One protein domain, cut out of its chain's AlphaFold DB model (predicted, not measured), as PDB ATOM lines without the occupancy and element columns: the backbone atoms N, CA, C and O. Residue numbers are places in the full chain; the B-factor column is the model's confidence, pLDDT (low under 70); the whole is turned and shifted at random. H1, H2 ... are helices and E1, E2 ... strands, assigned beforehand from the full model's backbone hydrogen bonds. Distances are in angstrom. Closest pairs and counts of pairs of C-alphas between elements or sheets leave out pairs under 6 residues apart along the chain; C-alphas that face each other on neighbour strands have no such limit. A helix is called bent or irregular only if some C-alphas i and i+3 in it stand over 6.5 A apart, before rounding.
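This is residues 8 to 62 of the 72 residues of the protein "DUF1993 family protein" of Rhodanobacter denitrificans (UniProt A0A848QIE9). A narrow hairpin of two strands, E1 and E2, and one long helix, H1, make a V, with the end of E2 and the start of H1 at its corner. The hairpin's turn, residues 23 to 28, stands free, and so do residues 41 to 52 of H1 and residues 54 to 60, of which 54 to 58 belong to H1; residues 8 to 18 come to the corner with no named element. The printed part has 55 residues, with two named strands and then one named helix in the order E1 E2 H1; the sheet E1 - E2 is antiparallel and the class is mixed, helices and strands. The whole is extended, with a radius of gyration of the C-alphas of 15.8 A, and flat, spanning 44 by 34 by 14 A.

E1, residues 19 to 24, and E2, residues 27 to 32, are a hairpin with a tight link, antiparallel at 159 degrees. N 20 and O 31 are 2.8 A apart, and N 29 and O 22 are 2.9 A apart, both within hydrogen-bond range. H1, residues 33 to 58, follows E2 with a tight link. The closest C-alphas of E1 and H1 are those of Ala 19 and Gly 33, 6.1 A apart. E2 and H1 are near each other, with 5 pairs of C-alphas within 10 A. In H1, 20 of 22 O i to N i+4 pairs are within hydrogen-bond range.

E1 begins at C-alpha 19 (16.679, 31.988, -12.822) and is 15.9 A long; E2 is 17.3 A long. H1 is 35.9 A long and ends at C-alpha 58 (45.675, 30.693, 14.860). It is only just irregular: C-alphas 39 and 42 are 6.6 A apart.

The two C-alphas farthest apart are those of Gly 14 and Gly 60, 44.6 A. The printed part has no cut and no long link between its named elements. The mean pLDDT of the printed part is 97.2, and no printed residue is under 70.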
ATOM      1  N   LYS A   8      15.743  47.797  -1.060       97.75
ATOM      2  CA  LYS A   8      14.458  47.692  -0.363       97.75
ATOM      3  C   LYS A   8      13.896  46.266  -0.482       97.75
ATOM      4  O   LYS A   8      14.176  45.620  -1.496       97.75
ATOM      5  N   PRO A   9      13.093  45.781   0.487       96.56
ATOM      6  CA  PRO A   9      12.503  44.439   0.440       96.56
ATOM      7  C   PRO A   9      11.774  44.142  -0.872       96.56
ATOM      8  O   PRO A   9      12.010  43.107  -1.487       96.56
ATOM      9  N   GLU A  10      11.022  45.111  -1.403       97.12
ATOM     10  CA  GLU A  10      10.217  44.937  -2.620       97.12
ATOM     11  C   GLU A  10      11.067  44.714  -3.885       97.12
ATOM     12  O   GLU A  10      10.545  44.359  -4.938       97.12
ATOM     13  N   GLN A  11      12.384  44.942  -3.811       96.19
ATOM     14  CA  GLN A  11      13.326  44.655  -4.897       96.19
ATOM     15  C   GLN A  11      13.835  43.204  -4.876       96.19
ATOM     16  O   GLN A  11      14.492  42.775  -5.830       96.19
ATOM     17  N   ILE A  12      13.588  42.474  -3.787       95.62
ATOM     18  CA  ILE A  12      14.059  41.107  -3.544       95.62
ATOM     19  C   ILE A  12      12.882  40.134  -3.432       95.62
ATOM     20  O   ILE A  12      12.994  39.004  -3.910       95.62
ATOM     21  N   ASP A  13      11.770  40.564  -2.840       96.31
ATOM     22  CA  ASP A  13      10.563  39.755  -2.674       96.31
ATOM     23  C   ASP A  13      10.054  39.229  -4.027       96.31
ATOM     24  O   ASP A  13      10.027  39.952  -5.028       96.31
ATOM     25  N   GLY A  14       9.676  37.949  -4.081       96.81
ATOM     26  CA  GLY A  14       9.248  37.297  -5.324       96.81
ATOM     27  C   GLY A  14      10.399  36.786  -6.203       96.81
ATOM     28  O   GLY A  14      10.159  36.304  -7.311       96.81
ATOM     29  N   SER A  15      11.657  36.898  -5.755       97.06
ATOM     30  CA  SER A  15      12.822  36.406  -6.506       97.06
ATOM     31  C   SER A  15      13.172  34.937  -6.252       97.06
ATOM     32  O   SER A  15      14.174  34.453  -6.788       97.06
ATOM     33  N   GLU A  16      12.358  34.205  -5.491       97.69
ATOM     34  CA  GLU A  16      12.614  32.820  -5.086       97.69
ATOM     35  C   GLU A  16      12.823  31.898  -6.294       97.69
ATOM     36  O   GLU A  16      13.729  31.068  -6.278       97.69
ATOM     37  N   THR A  17      12.061  32.099  -7.371       97.81
ATOM     38  CA  THR A  17      12.137  31.305  -8.611       97.81
ATOM     39  C   THR A  17      12.924  31.995  -9.727       97.81
ATOM     40  O   THR A  17      13.002  31.486 -10.847       97.81
ATOM     41  N   ARG A  18      13.547  33.155  -9.458       97.50
ATOM     42  CA  ARG A  18      14.347  33.874 -10.460       97.50
ATOM     43  C   ARG A  18      15.495  32.986 -10.936       97.50
ATOM     44  O   ARG A  18      16.313  32.562 -10.125       97.50
ATOM     45  N   ALA A  19      15.591  32.764 -12.244       97.81
ATOM     46  CA  ALA A  19      16.679  31.988 -12.822       97.81
ATOM     47  C   ALA A  19      18.030  32.702 -12.630       97.81
ATOM     48  O   ALA A  19      18.197  33.863 -13.015       97.81
ATOM     49  N   ILE A  20      18.993  31.997 -12.036       97.38
ATOM     50  CA  ILE A  20      20.373  32.441 -11.840       97.38
ATOM     51  C   ILE A  20      21.292  31.536 -12.657       97.38
ATOM     52  O   ILE A  20      21.334  30.324 -12.444       97.38
ATOM     53  N   HIS A  21      22.054  32.144 -13.565       96.81
ATOM     54  CA  HIS A  21      23.000  31.459 -14.442       96.81
ATOM     55  C   HIS A  21      24.422  31.904 -14.107       96.81
ATOM     56  O   HIS A  21      24.781  33.070 -14.297       96.81
ATOM     57  N   LEU A  22      25.239  30.982 -13.607       95.19
ATOM     58  CA  LEU A  22      26.635  31.234 -13.269       95.19
ATOM     59  C   LEU A  22      27.535  30.567 -14.299       95.19
ATOM     60  O   LEU A  22      27.486  29.352 -14.490       95.19
ATOM     61  N   LYS A  23      28.407  31.362 -14.917       94.25
ATOM     62  CA  LYS A  23      29.469  30.853 -15.782       94.25
ATOM     63  C   LYS A  23      30.710  30.593 -14.944       94.25
ATOM     64  O   LYS A  23      31.356  31.531 -14.482       94.25
ATOM     65  N   MET A  24      31.029  29.323 -14.754       91.75
ATOM     66  CA  MET A  24      32.228  28.873 -14.060       91.75
ATOM     67  C   MET A  24      33.303  28.465 -15.064       91.75
ATOM     68  O   MET A  24      33.045  28.192 -16.235       91.75
ATOM     69  N   ARG A  25      34.549  28.380 -14.591       91.50
ATOM     70  CA  ARG A  25      35.680  27.932 -15.418       91.50
ATOM     71  C   ARG A  25      35.489  26.506 -15.959       91.50
ATOM     72  O   ARG A  25      36.012  26.188 -17.020       91.50
ATOM     73  N   ASN A  26      34.790  25.652 -15.216       92.62
ATOM     74  CA  ASN A  26      34.572  24.236 -15.520       92.62
ATOM     75  C   ASN A  26      33.177  23.930 -16.095       92.62
ATOM     76  O   ASN A  26      32.850  22.757 -16.256       92.62
ATOM     77  N   GLY A  27      32.362  24.945 -16.392       94.00
ATOM     78  CA  GLY A  27      31.012  24.757 -16.921       94.00
ATOM     79  C   GLY A  27      30.032  25.814 -16.427       94.00
ATOM     80  O   GLY A  27      30.418  26.817 -15.834       94.00
ATOM     81  N   GLU A  28      28.748  25.591 -16.671       95.25
ATOM     82  CA  GLU A  28      27.679  26.475 -16.207       95.25
ATOM     83  C   GLU A  28      26.919  25.829 -15.047       95.25
ATOM     84  O   GLU A  28      26.734  24.612 -15.012       95.25
ATOM     85  N   MET A  29      26.471  26.650 -14.099       95.19
ATOM     86  CA  MET A  29      25.567  26.231 -13.031       95.19
ATOM     87  C   MET A  29      24.304  27.076 -13.070       95.19
ATOM     88  O   MET A  29      24.369  28.301 -13.185       95.19
ATOM     89  N   ASN A  30      23.163  26.408 -12.945       97.06
ATOM     90  CA  ASN A  30      21.846  27.017 -13.036       97.06
ATOM     91  C   ASN A  30      21.085  26.767 -11.739       97.06
ATOM     92  O   ASN A  30      21.075  25.643 -11.235       97.06
ATOM     93  N   PHE A  31      20.440  27.806 -11.222       97.31
ATOM     94  CA  PHE A  31      19.680  27.752  -9.980       97.31
ATOM     95  C   PHE A  31      18.382  28.547 -10.094       97.31
ATOM     96  O   PHE A  31      18.307  29.530 -10.833       97.31
ATOM     97  N   GLU A  32      17.401  28.177  -9.277       97.88
ATOM     98  CA  GLU A  32      16.365  29.110  -8.831       97.88
ATOM     99  C   GLU A  32      16.919  29.999  -7.707       97.88
ATOM    100  O   GLU A  32      17.817  29.591  -6.963       97.88
ATOM    101  N   GLY A  33      16.405  31.222  -7.581       97.81
ATOM    102  CA  GLY A  33      16.954  32.256  -6.702       97.81
ATOM    103  C   GLY A  33      17.089  31.832  -5.238       97.81
ATOM    104  O   GLY A  33      18.141  32.053  -4.632       97.81
ATOM    105  N   GLN A  34      16.080  31.165  -4.677       97.69
ATOM    106  CA  GLN A  34      16.127  30.690  -3.294       97.69
ATOM    107  C   GLN A  34      17.154  29.564  -3.116       97.69
ATOM    108  O   GLN A  34      17.925  29.581  -2.157       97.69
ATOM    109  N   ALA A  35      17.219  28.621  -4.061       97.94
ATOM    110  CA  ALA A  35      18.209  27.547  -4.033       97.94
ATOM    111  C   ALA A  35      19.639  28.097  -4.165       97.94
ATOM    112  O   ALA A  35      20.540  27.651  -3.451       97.94
ATOM    113  N   TYR A  36      19.841  29.108  -5.016       97.62
ATOM    114  CA  TYR A  36      21.111  29.823  -5.135       97.62
ATOM    115  C   TYR A  36      21.530  30.440  -3.795       97.62
ATOM    116  O   TYR A  36      22.647  30.205  -3.333       97.62
ATOM    117  N   LEU A  37      20.629  31.163  -3.122       97.06
ATOM    118  CA  LEU A  37      20.935  31.780  -1.831       97.06
ATOM    119  C   LEU A  37      21.266  30.733  -0.756       97.06
ATOM    120  O   LEU A  37      22.318  30.816  -0.118       97.06
ATOM    121  N   LEU A  38      20.379  29.753  -0.558       97.75
ATOM    122  CA  LEU A  38      20.454  28.816   0.566       97.75
ATOM    123  C   LEU A  38      21.538  27.749   0.402       97.75
ATOM    124  O   LEU A  38      22.170  27.370   1.387       97.75
ATOM    125  N   HIS A  39      21.753  27.253  -0.816       96.75
ATOM    126  CA  HIS A  39      22.622  26.096  -1.053       96.75
ATOM    127  C   HIS A  39      23.953  26.454  -1.707       96.75
ATOM    128  O   HIS A  39      24.881  25.650  -1.650       96.75
ATOM    129  N   PHE A  40      24.078  27.649  -2.288       96.62
ATOM    130  CA  PHE A  40      25.332  28.107  -2.877       96.62
ATOM    131  C   PHE A  40      25.911  29.306  -2.122       96.62
ATOM    132  O   PHE A  40      26.998  29.201  -1.554       96.62
ATOM    133  N   THR A  41      25.204  30.436  -2.056       97.19
ATOM    134  CA  THR A  41      25.760  31.686  -1.514       97.19
ATOM    135  C   THR A  41      26.034  31.620  -0.013       97.19
ATOM    136  O   THR A  41      27.154  31.924   0.399       97.19
ATOM    137  N   LEU A  42      25.058  31.218   0.810       98.06
ATOM    138  CA  LEU A  42      25.226  31.186   2.270       98.06
ATOM    139  C   LEU A  42      26.323  30.208   2.728       98.06
ATOM    140  O   LEU A  42      27.176  30.635   3.509       98.06
ATOM    141  N   PRO A  43      26.391  28.951   2.238       98.38
ATOM    142  CA  PRO A  43      27.472  28.042   2.613       98.38
ATOM    143  C   PRO A  43      28.859  28.586   2.257       98.38
ATOM    144  O   PRO A  43      29.765  28.515   3.083       98.38
ATOM    145  N   ASN A  44      29.024  29.178   1.067       98.31
ATOM    146  CA  ASN A  44      30.303  29.770   0.661       98.31
ATOM    147  C   ASN A  44      30.665  30.990   1.520       98.31
ATOM    148  O   ASN A  44      31.807  31.105   1.962       98.31
ATOM    149  N   LEU A  45      29.703  31.877   1.803       98.12
ATOM    150  CA  LEU A  45      29.927  33.035   2.672       98.12
ATOM    151  C   LEU A  45      30.434  32.595   4.050       98.12
ATOM    152  O   LEU A  45      31.482  33.062   4.494       98.12
ATOM    153  N   PHE A  46      29.737  31.656   4.695       98.19
ATOM    154  CA  PHE A  46      30.134  31.179   6.018       98.19
ATOM    155  C   PHE A  46      31.436  30.381   5.993       98.19
ATOM    156  O   PHE A  46      32.240  30.551   6.904       98.19
ATOM    157  N   PHE A  47      31.708  29.591   4.949       98.75
ATOM    158  CA  PHE A  47      33.007  28.933   4.786       98.75
ATOM    159  C   PHE A  47      34.157  29.951   4.818       98.75
ATOM    160  O   PHE A  47      35.117  29.780   5.572       98.75
ATOM    161  N   HIS A  48      34.043  31.042   4.055       98.75
ATOM    162  CA  HIS A  48      35.077  32.075   4.013       98.75
ATOM    163  C   HIS A  48      35.168  32.879   5.315       98.75
ATOM    164  O   HIS A  48      36.279  33.155   5.769       98.75
ATOM    165  N   CYS A  49      34.038  33.213   5.946       98.31
ATOM    166  CA  CYS A  49      34.039  33.882   7.248       98.31
ATOM    167  C   CYS A  49      34.718  33.020   8.323       98.31
ATOM    168  O   CYS A  49      35.582  33.522   9.037       98.31
ATOM    169  N   THR A  50      34.361  31.735   8.422       98.50
ATOM    170  CA  THR A  50      34.965  30.806   9.391       98.50
ATOM    171  C   THR A  50      36.452  30.627   9.112       98.50
ATOM    172  O   THR A  50      37.255  30.722  10.029       98.50
ATOM    173  N   THR A  51      36.838  30.479   7.841       98.81
ATOM    174  CA  THR A  51      38.257  30.378   7.458       98.81
ATOM    175  C   THR A  51      39.049  31.610   7.907       98.81
ATOM    176  O   THR A  51      40.140  31.477   8.454       98.81
ATOM    177  N   ALA A  52      38.509  32.818   7.713       98.62
ATOM    178  CA  ALA A  52      39.165  34.045   8.162       98.62
ATOM    179  C   ALA A  52      39.257  34.129   9.695       98.62
ATOM    180  O   ALA A  52      40.303  34.511  10.221       98.62
ATOM    181  N   TYR A  53      38.189  33.747  10.402       98.62
ATOM    182  CA  TYR A  53      38.179  33.640  11.861       98.62
ATOM    183  C   TYR A  53      39.267  32.675  12.359       98.62
ATOM    184  O   TYR A  53      40.051  33.043  13.232       98.62
ATOM    185  N   ASP A  54      39.377  31.489  11.758       98.56
ATOM    186  CA  ASP A  54      40.354  30.473  12.154       98.56
ATOM    187  C   ASP A  54      41.796  30.939  11.912       98.56
ATOM    188  O   ASP A  54      42.637  30.780  12.794       98.56
ATOM    189  N   ILE A  55      42.077  31.580  10.769       98.75
ATOM    190  CA  ILE A  55      43.407  32.143  10.468       98.75
ATOM    191  C   ILE A  55      43.795  33.207  11.500       98.75
ATOM    192  O   ILE A  55      44.908  33.192  12.020       98.75
ATOM    193  N   LEU A  56      42.890  34.136  11.821       98.56
ATOM    194  CA  LEU A  56      43.169  35.183  12.807       98.56
ATOM    195  C   LEU A  56      43.382  34.600  14.207       98.56
ATOM    196  O   LEU A  56      44.252  35.073  14.944       98.56
ATOM    197  N   ARG A  57      42.595  33.580  14.567       98.31
ATOM    198  CA  ARG A  57      42.701  32.903  15.858       98.31
ATOM    199  C   ARG A  57      44.011  32.133  15.983       98.31
ATOM    200  O   ARG A  57      44.658  32.225  17.024       98.31
ATOM    201  N   GLU A  58      44.400  31.411  14.936       98.50
ATOM    202  CA  GLU A  58      45.675  30.693  14.860       98.50
ATOM    203  C   GLU A  58      46.863  31.658  14.962       98.50
ATOM    204  O   GLU A  58      47.776  31.410  15.749       98.50
ATOM    205  N   ALA A  59      46.776  32.822  14.310       98.56
ATOM    206  CA  ALA A  59      47.789  33.875  14.369       98.56
ATOM    207  C   ALA A  59      47.885  34.597  15.734       98.56
ATOM    208  O   ALA A  59      48.664  35.541  15.882       98.56
ATOM    209  N   GLY A  60      47.102  34.182  16.738       98.12
ATOM    210  CA  GLY A  60      47.163  34.703  18.105       98.12
ATOM    211  C   GLY A  60      46.232  35.880  18.394       98.12
ATOM    212  O   GLY A  60      46.339  36.485  19.461       98.12
ATOM    213  N   THR A  61      45.305  36.211  17.489       98.38
ATOM    214  CA  THR A  61      44.289  37.240  17.759       98.38
ATOM    215  C   THR A  61      43.343  36.761  18.863       98.38
ATOM    216  O   THR A  61      42.852  35.624  18.836       98.38
ATOM    217  N   ASP A  62      43.054  37.631  19.833       97.75
ATOM    218  CA  ASP A  62      42.095  37.347  20.902       97.75
ATOM    219  C   ASP A  62      40.650  37.559  20.427       97.75
ATOM    220  O   ASP A  62      40.019  38.573  20.701       97.75
TER     221      ASP A  62